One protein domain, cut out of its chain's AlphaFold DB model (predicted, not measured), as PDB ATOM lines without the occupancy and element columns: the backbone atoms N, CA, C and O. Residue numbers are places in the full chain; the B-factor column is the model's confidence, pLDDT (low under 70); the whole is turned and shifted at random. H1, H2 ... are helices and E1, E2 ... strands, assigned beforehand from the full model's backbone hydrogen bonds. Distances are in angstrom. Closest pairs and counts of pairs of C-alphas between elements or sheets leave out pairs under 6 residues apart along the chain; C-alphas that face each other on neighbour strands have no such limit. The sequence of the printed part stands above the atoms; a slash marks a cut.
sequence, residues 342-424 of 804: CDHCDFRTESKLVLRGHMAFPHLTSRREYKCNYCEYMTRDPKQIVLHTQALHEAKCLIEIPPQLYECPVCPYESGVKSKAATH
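Overview. This is residues 342 to 424 of the 804 residues of the protein "Hypothetical protein" of Oppiella nova (UniProt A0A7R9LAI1). Little of this is regular structure: a larger lobe with H1, E1 and H2 and a small one with H3 are joined by a thin stretch through residues 400 to 404. The 83 printed residues have three named helices and one named strand, in order H1, E1, H2, H3; mostly helix, with 28 residues in named elements. It is loose, radius of gyration of the C-alphas 16.4 A, spanning 47 by 30 by 25 A.

Arrangement. Start at H1, residues 352 to 358, apart from E1, residues 369 to 371, and H2, residues 382 to 392. E1 pairs with no named strand; look for short antiparallel pairings of residues 369 to 370 with 364 to 365 and 370 to 371 with 378 to 379. The closest C-alphas of E1 and H2, Tyr 370 and Ile 385, are 6.7 A apart. H3, residues 418 to 424, is apart from H1, E1 and H2. Every O i to N i+4 pair is within hydrogen-bond range in H1 and H3, 6 of 7 in H2.

Along the chain. Find C-alpha 352 at (-11.897, 62.061, -2.388), where H1 begins. H2 is 15.8 A long from first to last C-alpha; H3 ends at C-alpha 424, (15.957, 30.513, -5.285).

Size, cuts and confidence. The printed part has no cut. The link from H2 to H3 is long, 25 residues; there, residues 400 to 404 have pLDDT under 70.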
ATOM      1  N   CYS A 342     -16.842  55.237   3.349       88.19
ATOM      2  CA  CYS A 342     -17.341  54.267   2.386       88.19
ATOM      3  C   CYS A 342     -18.716  53.728   2.820       88.19
ATOM      4  O   CYS A 342     -18.926  53.406   3.985       88.19
ATOM      5  N   ASP A 343     -19.640  53.565   1.872       85.31
ATOM      6  CA  ASP A 343     -20.988  53.038   2.137       85.31
ATOM      7  C   ASP A 343     -21.019  51.509   2.336       85.31
ATOM      8  O   ASP A 343     -22.091  50.921   2.498       85.31
ATOM      9  N   HIS A 344     -19.878  50.822   2.198       81.12
ATOM     10  CA  HIS A 344     -19.779  49.354   2.136       81.12
ATOM     11  C   HIS A 344     -18.706  48.752   3.069       81.12
ATOM     12  O   HIS A 344     -18.625  47.527   3.168       81.12
ATOM     13  N   CYS A 345     -17.899  49.573   3.752       84.75
ATOM     14  CA  CYS A 345     -17.099  49.186   4.922       84.75
ATOM     15  C   CYS A 345     -16.627  50.432   5.691       84.75
ATOM     16  O   CYS A 345     -16.750  51.556   5.212       84.75
ATOM     17  N   ASP A 346     -15.967  50.228   6.826       88.25
ATOM     18  CA  ASP A 346     -15.593  51.256   7.816       88.25
ATOM     19  C   ASP A 346     -14.409  52.152   7.382       88.25
ATOM     20  O   ASP A 346     -13.745  52.808   8.189       88.25
ATOM     21  N   PHE A 347     -14.109  52.184   6.081       87.31
ATOM     22  CA  PHE A 347     -13.027  52.983   5.523       87.31
ATOM     23  C   PHE A 347     -13.434  54.458   5.449       87.31
ATOM     24  O   PHE A 347     -14.342  54.836   4.708       87.31
ATOM     25  N   ARG A 348     -12.718  55.298   6.200       90.94
ATOM     26  CA  ARG A 348     -12.913  56.751   6.303       90.94
ATOM     27  C   ARG A 348     -11.644  57.495   5.882       90.94
ATOM     28  O   ARG A 348     -10.547  57.122   6.294       90.94
ATOM     29  N   THR A 349     -11.768  58.529   5.046       88.75
ATOM     30  CA  THR A 349     -10.613  59.294   4.540       88.75
ATOM     31  C   THR A 349     -10.942  60.759   4.248       88.75
ATOM     32  O   THR A 349     -12.009  61.091   3.746       88.75
ATOM     33  N   GLU A 350      -9.989  61.651   4.516       89.38
ATOM     34  CA  GLU A 350     -10.047  63.087   4.189       89.38
ATOM     35  C   GLU A 350      -9.961  63.395   2.679       89.38
ATOM     36  O   GLU A 350     -10.149  64.536   2.259       89.38
ATOM     37  N   SER A 351      -9.639  62.401   1.838       89.81
ATOM     38  CA  SER A 351      -9.334  62.623   0.423       89.81
ATOM     39  C   SER A 351     -10.250  61.847  -0.517       89.81
ATOM     40  O   SER A 351     -10.131  60.632  -0.680       89.81
ATOM     41  N   LYS A 352     -11.063  62.583  -1.284       85.31
ATOM     42  CA  LYS A 352     -11.897  62.061  -2.388       85.31
ATOM     43  C   LYS A 352     -11.104  61.308  -3.462       85.31
ATOM     44  O   LYS A 352     -11.673  60.501  -4.195       85.31
ATOM     45  N   LEU A 353      -9.794  61.548  -3.578       87.56
ATOM     46  CA  LEU A 353      -8.919  60.774  -4.465       87.56
ATOM     47  C   LEU A 353      -8.558  59.416  -3.850       87.56
ATOM     48  O   LEU A 353      -8.594  58.414  -4.563       87.56
ATOM     49  N   VAL A 354      -8.274  59.373  -2.545       87.50
ATOM     50  CA  VAL A 354      -8.037  58.125  -1.804       87.50
ATOM     51  C   VAL A 354      -9.321  57.300  -1.727       87.50
ATOM     52  O   VAL A 354      -9.268  56.108  -2.012       87.50
ATOM     53  N   LEU A 355     -10.483  57.920  -1.475       87.88
ATOM     54  CA  LEU A 355     -11.770  57.218  -1.504       87.88
ATOM     55  C   LEU A 355     -12.066  56.655  -2.899       87.88
ATOM     56  O   LEU A 355     -12.440  55.497  -3.010       87.88
ATOM     57  N   ARG A 356     -11.811  57.401  -3.985       84.94
ATOM     58  CA  ARG A 356     -11.923  56.856  -5.354       84.94
ATOM     59  C   ARG A 356     -10.940  55.705  -5.616       84.94
ATOM     60  O   ARG A 356     -11.269  54.792  -6.365       84.94
ATOM     61  N   GLY A 357      -9.750  55.748  -5.015       85.81
ATOM     62  CA  GLY A 357      -8.775  54.656  -5.050       85.81
ATOM     63  C   GLY A 357      -9.272  53.408  -4.320       85.81
ATOM     64  O   GLY A 357      -9.214  52.320  -4.874       85.81
ATOM     65  N   HIS A 358      -9.839  53.573  -3.126       87.88
ATOM     66  CA  HIS A 358     -10.511  52.521  -2.366       87.88
ATOM     67  C   HIS A 358     -11.705  51.936  -3.143       87.88
ATOM     68  O   HIS A 358     -11.771  50.730  -3.346       87.88
ATOM     69  N   MET A 359     -12.559  52.791  -3.716       84.56
ATOM     70  CA  MET A 359     -13.694  52.413  -4.569       84.56
ATOM     71  C   MET A 359     -13.292  51.768  -5.912       84.56
ATOM     72  O   MET A 359     -14.169  51.338  -6.665       84.56
ATOM     73  N   ALA A 360     -11.996  51.670  -6.230       85.00
ATOM     74  CA  ALA A 360     -11.502  50.823  -7.315       85.00
ATOM     75  C   ALA A 360     -11.400  49.341  -6.906       85.00
ATOM     76  O   ALA A 360     -11.389  48.483  -7.785       85.00
ATOM     77  N   PHE A 361     -11.344  49.022  -5.610       84.62
ATOM     78  CA  PHE A 361     -11.285  47.654  -5.098       84.62
ATOM     79  C   PHE A 361     -12.689  47.183  -4.683       84.62
ATOM     80  O   PHE A 361     -13.314  47.827  -3.843       84.62
ATOM     81  N   PRO A 362     -13.231  46.096  -5.262       84.69
ATOM     82  CA  PRO A 362     -14.600  45.664  -4.995       84.69
ATOM     83  C   PRO A 362     -14.720  45.047  -3.599       84.69
ATOM     84  O   PRO A 362     -13.939  44.159  -3.245       84.69
ATOM     85  N   HIS A 363     -15.716  45.478  -2.821       85.56
ATOM     86  CA  HIS A 363     -15.915  44.972  -1.459       85.56
ATOM     87  C   HIS A 363     -16.187  43.465  -1.439       85.56
ATOM     88  O   HIS A 363     -16.960  42.943  -2.243       85.56
ATOM     89  N   LEU A 364     -15.557  42.763  -0.495       85.44
ATOM     90  CA  LEU A 364     -15.696  41.320  -0.337       85.44
ATOM     91  C   LEU A 364     -16.676  41.005   0.799       85.44
ATOM     92  O   LEU A 364     -16.343  41.128   1.975       85.44
ATOM     93  N   THR A 365     -17.873  40.546   0.446       82.31
ATOM     94  CA  THR A 365     -18.886  40.089   1.407       82.31
ATOM     95  C   THR A 365     -18.375  38.868   2.185       82.31
ATOM     96  O   THR A 365     -17.642  38.047   1.632       82.31
ATOM     97  N   SER A 366     -18.833  38.668   3.428       77.69
ATOM     98  CA  SER A 366     -18.498  37.510   4.290       77.69
ATOM     99  C   SER A 366     -18.596  36.135   3.586       77.69
ATOM    100  O   SER A 366     -17.774  35.244   3.809       77.69
ATOM    101  N   ARG A 367     -19.519  35.977   2.622       80.19
ATOM    102  CA  ARG A 367     -19.660  34.774   1.767       80.19
ATOM    103  C   ARG A 367     -18.557  34.594   0.698       80.19
ATOM    104  O   ARG A 367     -18.609  33.635  -0.071       80.19
ATOM    105  N   ARG A 368     -17.537  35.464   0.682       81.44
ATOM    106  CA  ARG A 368     -16.456  35.585  -0.318       81.44
ATOM    107  C   ARG A 368     -16.979  35.869  -1.726       81.44
ATOM    108  O   ARG A 368     -16.650  35.169  -2.684       81.44
ATOM    109  N   GLU A 369     -17.801  36.905  -1.824       87.75
ATOM    110  CA  GLU A 369     -18.423  37.366  -3.068       87.75
ATOM    111  C   GLU A 369     -18.091  38.850  -3.244       87.75
ATOM    112  O   GLU A 369     -18.197  39.620  -2.290       87.75
ATOM    113  N   TYR A 370     -17.638  39.236  -4.434       87.38
ATOM    114  CA  TYR A 370     -17.280  40.610  -4.766       87.38
ATOM    115  C   TYR A 370     -18.549  41.397  -5.093       87.38
ATOM    116  O   TYR A 370     -19.233  41.080  -6.072       87.38
ATOM    117  N   LYS A 371     -18.852  42.419  -4.294       85.75
ATOM    118  CA  LYS A 371     -19.894  43.410  -4.569       85.75
ATOM    119  C   LYS A 371     -19.325  44.520  -5.458       85.75
ATOM    120  O   LYS A 371     -18.149  44.865  -5.355       85.75
ATOM    121  N   CYS A 372     -20.149  45.078  -6.337       86.81
ATOM    122  CA  CYS A 372     -19.825  46.307  -7.046       86.81
ATOM    123  C   CYS A 372     -19.974  47.520  -6.118       86.81
ATOM    124  O   CYS A 372     -20.893  47.589  -5.310       86.81
ATOM    125  N   ASN A 373     -19.092  48.502  -6.280       83.69
ATOM    126  CA  ASN A 373     -19.085  49.722  -5.467       83.69
ATOM    127  C   ASN A 373     -19.996  50.824  -6.049       83.69
ATOM    128  O   ASN A 373     -20.046  51.931  -5.528       83.69
ATOM    129  N   TYR A 374     -20.678  50.530  -7.163       82.62
ATOM    130  CA  TYR A 374     -21.507  51.469  -7.929       82.62
ATOM    131  C   TYR A 374     -22.929  50.938  -8.205       82.62
ATOM    132  O   TYR A 374     -23.751  51.664  -8.760       82.62
ATOM    133  N   CYS A 375     -23.225  49.677  -7.863       85.88
ATOM    134  CA  CYS A 375     -24.567  49.087  -7.915       85.88
ATOM    135  C   CYS A 375     -24.635  47.778  -7.101       85.88
ATOM    136  O   CYS A 375     -23.628  47.272  -6.615       85.88
ATOM    137  N   GLU A 376     -25.822  47.183  -6.993       85.19
ATOM    138  CA  GLU A 376     -26.086  45.977  -6.189       85.19
ATOM    139  C   GLU A 376     -25.540  44.660  -6.782       85.19
ATOM    140  O   GLU A 376     -25.752  43.585  -6.219       85.19
ATOM    141  N   TYR A 377     -24.831  44.706  -7.915       86.06
ATOM    142  CA  TYR A 377     -24.289  43.508  -8.550       86.06
ATOM    143  C   TYR A 377     -23.240  42.815  -7.669       86.06
ATOM    144  O   TYR A 377     -22.270  43.430  -7.221       86.06
ATOM    145  N   MET A 378     -23.406  41.506  -7.473       88.06
ATOM    146  CA  MET A 378     -22.496  40.652  -6.708       88.06
ATOM    147  C   MET A 378     -22.071  39.441  -7.539       88.06
ATOM    148  O   MET A 378     -22.877  38.852  -8.260       88.06
ATOM    149  N   THR A 379     -20.804  39.036  -7.435       87.31
ATOM    150  CA  THR A 379     -20.303  37.829  -8.107       87.31
ATOM    151  C   THR A 379     -19.101  37.212  -7.403       87.31
ATOM    152  O   THR A 379     -18.276  37.893  -6.799       87.31
ATOM    153  N   ARG A 380     -18.966  35.890  -7.506       86.69
ATOM    154  CA  ARG A 380     -17.843  35.127  -6.936       86.69
ATOM    155  C   ARG A 380     -16.606  35.122  -7.833       86.69
ATOM    156  O   ARG A 380     -15.511  34.828  -7.361       86.69
ATOM    157  N   ASP A 381     -16.769  35.438  -9.117       85.69
ATOM    158  CA  ASP A 381     -15.681  35.409 -10.091       85.69
ATOM    159  C   ASP A 381     -14.977  36.777 -10.186       85.69
ATOM    160  O   ASP A 381     -15.572  37.734 -10.695       85.69
ATOM    161  N   PRO A 382     -13.675  36.886  -9.845       84.00
ATOM    162  CA  PRO A 382     -12.944  38.157  -9.910       84.00
ATOM    163  C   PRO A 382     -12.839  38.712 -11.342       84.00
ATOM    164  O   PRO A 382     -12.679  39.908 -11.551       84.00
ATOM    165  N   LYS A 383     -12.970  37.857 -12.364       85.38
ATOM    166  CA  LYS A 383     -13.021  38.295 -13.769       85.38
ATOM    167  C   LYS A 383     -14.353  38.952 -14.129       85.38
ATOM    168  O   LYS A 383     -14.360  39.859 -14.955       85.38
ATOM    169  N   GLN A 384     -15.456  38.488 -13.540       87.38
ATOM    170  CA  GLN A 384     -16.790  38.985 -13.870       87.38
ATOM    171  C   GLN A 384     -17.033  40.350 -13.230       87.38
ATOM    172  O   GLN A 384     -17.545  41.227 -13.915       87.38
ATOM    173  N   ILE A 385     -16.585  40.579 -11.986       87.50
ATOM    174  CA  ILE A 385     -16.716  41.905 -11.363       87.50
ATOM    175  C   ILE A 385     -15.901  42.967 -12.119       87.50
ATOM    176  O   ILE A 385     -16.432  44.038 -12.389       87.50
ATOM    177  N   VAL A 386     -14.676  42.650 -12.569       87.38
ATOM    178  CA  VAL A 386     -13.851  43.567 -13.385       87.38
ATOM    179  C   VAL A 386     -14.521  43.902 -14.721       87.38
ATOM    180  O   VAL A 386     -14.571  45.071 -15.105       87.38
ATOM    181  N   LEU A 387     -15.058  42.898 -15.426       87.38
ATOM    182  CA  LEU A 387     -15.786  43.115 -16.680       87.38
ATOM    183  C   LEU A 387     -17.060  43.940 -16.460       87.38
ATOM    184  O   LEU A 387     -17.313  44.868 -17.219       87.38
ATOM    185  N   HIS A 388     -17.820  43.641 -15.406       89.25
ATOM    186  CA  HIS A 388     -19.021  44.375 -15.014       89.25
ATOM    187  C   HIS A 388     -18.720  45.861 -14.747       89.25
ATOM    188  O   HIS A 388     -19.314  46.728 -15.387       89.25
ATOM    189  N   THR A 389     -17.747  46.172 -13.881       86.88
ATOM    190  CA  THR A 389     -17.377  47.563 -13.564       86.88
ATOM    191  C   THR A 389     -16.842  48.319 -14.774       86.88
ATOM    192  O   THR A 389     -17.139  49.500 -14.939       86.88
ATOM    193  N   GLN A 390     -16.086  47.638 -15.642       86.56
ATOM    194  CA  GLN A 390     -15.538  48.251 -16.847       86.56
ATOM    195  C   GLN A 390     -16.628  48.514 -17.899       86.56
ATOM    196  O   GLN A 390     -16.515  49.485 -18.643       86.56
ATOM    197  N   ALA A 391     -17.660  47.667 -17.976       86.00
ATOM    198  CA  ALA A 391     -18.704  47.745 -18.998       86.00
ATOM    199  C   ALA A 391     -19.912  48.617 -18.613       86.00
ATOM    200  O   ALA A 391     -20.534  49.178 -19.510       86.00
ATOM    201  N   LEU A 392     -20.260  48.719 -17.323       85.06
ATOM    202  CA  LEU A 392     -21.448  49.457 -16.856       85.06
ATOM    203  C   LEU A 392     -21.136  50.753 -16.095       85.06
ATOM    204  O   LEU A 392     -22.007  51.611 -15.990       85.06
ATOM    205  N   HIS A 393     -19.915  50.910 -15.580       83.06
ATOM    206  CA  HIS A 393     -19.518  52.080 -14.783       83.06
ATOM    207  C   HIS A 393     -18.262  52.785 -15.331       83.06
ATOM    208  O   HIS A 393     -17.758  53.709 -14.699       83.06
ATOM    209  N   GLU A 394     -17.720  52.311 -16.463       80.69
ATOM    210  CA  GLU A 394     -16.437  52.720 -17.078       80.69
ATOM    211  C   GLU A 394     -15.230  52.735 -16.107       80.69
ATOM    212  O   GLU A 394     -14.148  53.254 -16.404       80.69
ATOM    213  N   ALA A 395     -15.390  52.110 -14.938       74.56
ATOM    214  CA  ALA A 395     -14.478  52.196 -13.814       74.56
ATOM    215  C   ALA A 395     -13.419  51.089 -13.868       74.56
ATOM    216  O   ALA A 395     -13.694  49.923 -14.168       74.56
ATOM    217  N   LYS A 396     -12.180  51.448 -13.523       73.12
ATOM    218  CA  LYS A 396     -11.075  50.491 -13.395       73.12
ATOM    219  C   LYS A 396     -11.176  49.760 -12.061       73.12
ATOM    220  O   LYS A 396     -10.583  50.200 -11.083       73.12
ATOM    221  N   CYS A 397     -11.881  48.634 -12.044       78.12
ATOM    222  CA  CYS A 397     -11.783  47.697 -10.933       78.12
ATOM    223  C   CYS A 397     -10.374  47.094 -10.870       78.12
ATOM    224  O   CYS A 397      -9.860  46.551 -11.856       78.12
ATOM    225  N   LEU A 398      -9.757  47.218  -9.702       78.31
ATOM    226  CA  LEU A 398      -8.508  46.584  -9.322       78.31
ATOM    227  C   LEU A 398      -8.841  45.484  -8.315       78.31
ATOM    228  O   LEU A 398      -9.620  45.683  -7.391       78.31
ATOM    229  N   ILE A 399      -8.240  44.314  -8.488       80.75
ATOM    230  CA  ILE A 399      -8.317  43.232  -7.508       80.75
ATOM    231  C   ILE A 399      -6.888  42.889  -7.146       80.75
ATOM    232  O   ILE A 399      -6.088  42.565  -8.029       80.75
ATOM    233  N   GLU A 400      -6.572  42.963  -5.858       68.56
ATOM    234  CA  GLU A 400      -5.281  42.511  -5.364       68.56
ATOM    235  C   GLU A 400      -5.147  41.008  -5.615       68.56
ATOM    236  O   GLU A 400      -5.974  40.193  -5.197       68.56
ATOM    237  N   ILE A 401      -4.108  40.638  -6.360       65.94
ATOM    238  CA  ILE A 401      -3.748  39.239  -6.559       65.94
ATOM    239  C   ILE A 401      -3.106  38.784  -5.244       65.94
ATOM    240  O   ILE A 401      -2.119  39.402  -4.847       65.94
ATOM    241  N   PRO A 402      -3.608  37.729  -4.572       60.62
ATOM    242  CA  PRO A 402      -3.026  37.291  -3.310       60.62
ATOM    243  C   PRO A 402      -1.524  37.000  -3.467       60.62
ATOM    244  O   PRO A 402      -1.163  36.218  -4.365       60.62
ATOM    245  N   PRO A 403      -0.655  37.600  -2.626       59.38
ATOM    246  CA  PRO A 403       0.789  37.432  -2.733       59.38
ATOM    247  C   PRO A 403       1.162  35.953  -2.645       59.38
ATOM    248  O   PRO A 403       0.577  35.167  -1.890       59.38
ATOM    249  N   GLN A 404       2.116  35.535  -3.474       65.94
ATOM    250  CA  GLN A 404       2.505  34.132  -3.532       65.94
ATOM    251  C   GLN A 404       3.283  33.757  -2.271       65.94
ATOM    252  O   GLN A 404       4.338  34.321  -2.019       65.94
ATOM    253  N   LEU A 405       2.802  32.733  -1.553       70.44
ATOM    254  CA  LEU A 405       3.219  32.282  -0.207       70.44
ATOM    255  C   LEU A 405       4.726  32.251   0.138       70.44
ATOM    256  O   LEU A 405       5.062  32.107   1.312       70.44
ATOM    257  N   TYR A 406       5.632  32.309  -0.841       79.75
ATOM    258  CA  TYR A 406       7.072  32.379  -0.622       79.75
ATOM    259  C   TYR A 406       7.737  33.357  -1.601       79.75
ATOM    260  O   TYR A 406       8.059  33.010  -2.743       79.75
ATOM    261  N   GLU A 407       7.980  34.566  -1.114       82.62
ATOM    262  CA  GLU A 407       8.711  35.633  -1.798       82.62
ATOM    263  C   GLU A 407      10.211  35.583  -1.458       82.62
ATOM    264  O   GLU A 407      10.636  34.912  -0.511       82.62
ATOM    265  N   CYS A 408      11.045  36.280  -2.232       83.00
ATOM    266  CA  CYS A 408      12.468  36.423  -1.939       83.00
ATOM    267  C   CYS A 408      12.763  37.817  -1.355       83.00
ATOM    268  O   CYS A 408      12.594  38.798  -2.071       83.00
ATOM    269  N   PRO A 409      13.332  37.940  -0.138       81.56
ATOM    270  CA  PRO A 409      13.620  39.240   0.493       81.56
ATOM    271  C   PRO A 409      14.805  40.002  -0.145       81.56
ATOM    272  O   PRO A 409      15.414  40.861   0.480       81.56
ATOM    273  N   VAL A 410      15.197  39.630  -1.367       79.44
ATOM    274  CA  VAL A 410      16.404  40.101  -2.065       79.44
ATOM    275  C   VAL A 410      16.113  40.453  -3.531       79.44
ATOM    276  O   VAL A 410      16.822  41.262  -4.117       79.44
ATOM    277  N   CYS A 411      15.071  39.892  -4.155       77.75
ATOM    278  CA  CYS A 411      14.632  40.308  -5.492       77.75
ATOM    279  C   CYS A 411      13.149  39.958  -5.722       77.75
ATOM    280  O   CYS A 411      12.636  39.127  -4.973       77.75
ATOM    281  N   PRO A 412      12.478  40.492  -6.768       79.06
ATOM    282  CA  PRO A 412      11.057  40.239  -7.074       79.06
ATOM    283  C   PRO A 412      10.730  38.802  -7.551       79.06
ATOM    284  O   PRO A 412      10.103  38.594  -8.588       79.06
ATOM    285  N   TYR A 413      11.211  37.779  -6.840       79.62
ATOM    286  CA  TYR A 413      10.919  36.377  -7.110       79.62
ATOM    287  C   TYR A 413       9.839  35.854  -6.164       79.62
ATOM    288  O   TYR A 413      10.096  35.543  -5.001       79.62
ATOM    289  N   GLU A 414       8.650  35.688  -6.724       83.00
ATOM    290  CA  GLU A 414       7.490  35.064  -6.100       83.00
ATOM    291  C   GLU A 414       7.400  33.567  -6.433       83.00
ATOM    292  O   GLU A 414       7.677  33.130  -7.560       83.00
ATOM    293  N   SER A 415       6.964  32.741  -5.476       80.62
ATOM    294  CA  SER A 415       6.648  31.338  -5.751       80.62
ATOM    295  C   SER A 415       5.664  30.727  -4.759       80.62
ATOM    296  O   SER A 415       5.976  30.575  -3.586       80.62
ATOM    297  N   GLY A 416       4.543  30.185  -5.241       81.31
ATOM    298  CA  GLY A 416       3.640  29.354  -4.430       81.31
ATOM    299  C   GLY A 416       4.211  27.993  -3.979       81.31
ATOM    300  O   GLY A 416       3.448  27.116  -3.586       81.31
ATOM    301  N   VAL A 417       5.531  27.749  -4.069       84.38
ATOM    302  CA  VAL A 417       6.165  26.468  -3.695       84.38
ATOM    303  C   VAL A 417       7.447  26.682  -2.881       84.38
ATOM    304  O   VAL A 417       8.488  27.057  -3.428       84.38
ATOM    305  N   LYS A 418       7.407  26.317  -1.590       83.69
ATOM    306  CA  LYS A 418       8.492  26.520  -0.607       83.69
ATOM    307  C   LYS A 418       9.865  26.029  -1.071       83.69
ATOM    308  O   LYS A 418      10.865  26.700  -0.844       83.69
ATOM    309  N   SER A 419       9.941  24.885  -1.753       84.31
ATOM    310  CA  SER A 419      11.212  24.331  -2.248       84.31
ATOM    311  C   SER A 419      11.802  25.114  -3.429       84.31
ATOM    312  O   SER A 419      13.026  25.210  -3.551       84.31
ATOM    313  N   LYS A 420      10.965  25.725  -4.278       83.56
ATOM    314  CA  LYS A 420      11.419  26.604  -5.367       83.56
ATOM    315  C   LYS A 420      11.904  27.938  -4.808       83.56
ATOM    316  O   LYS A 420      13.005  28.350  -5.154       83.56
ATOM    317  N   ALA A 421      11.160  28.533  -3.875       84.44
ATOM    318  CA  ALA A 421      11.593  29.731  -3.161       84.44
ATOM    319  C   ALA A 421      12.884  29.500  -2.363       84.44
ATOM    320  O   ALA A 421      13.864  30.191  -2.605       84.44
ATOM    321  N   ALA A 422      12.972  28.471  -1.516       85.31
ATOM    322  CA  ALA A 422      14.189  28.183  -0.749       85.31
ATOM    323  C   ALA A 422      15.415  27.942  -1.653       85.31
ATOM    324  O   ALA A 422      16.501  28.462  -1.388       85.31
ATOM    325  N   THR A 423      15.254  27.209  -2.764       87.62
ATOM    326  CA  THR A 423      16.343  27.008  -3.739       87.62
ATOM    327  C   THR A 423      16.568  28.199  -4.677       87.62
ATOM    328  O   THR A 423      17.578  28.209  -5.380       87.62
ATOM    329  N   HIS A 424      15.689  29.202  -4.699       85.12
ATOM    330  CA  HIS A 424      15.957  30.513  -5.285       85.12
ATOM    331  C   HIS A 424      16.723  31.389  -4.284       85.12
ATOM    332  O   HIS A 424      17.837  31.793  -4.586       85.12
TER     333      HIS A 424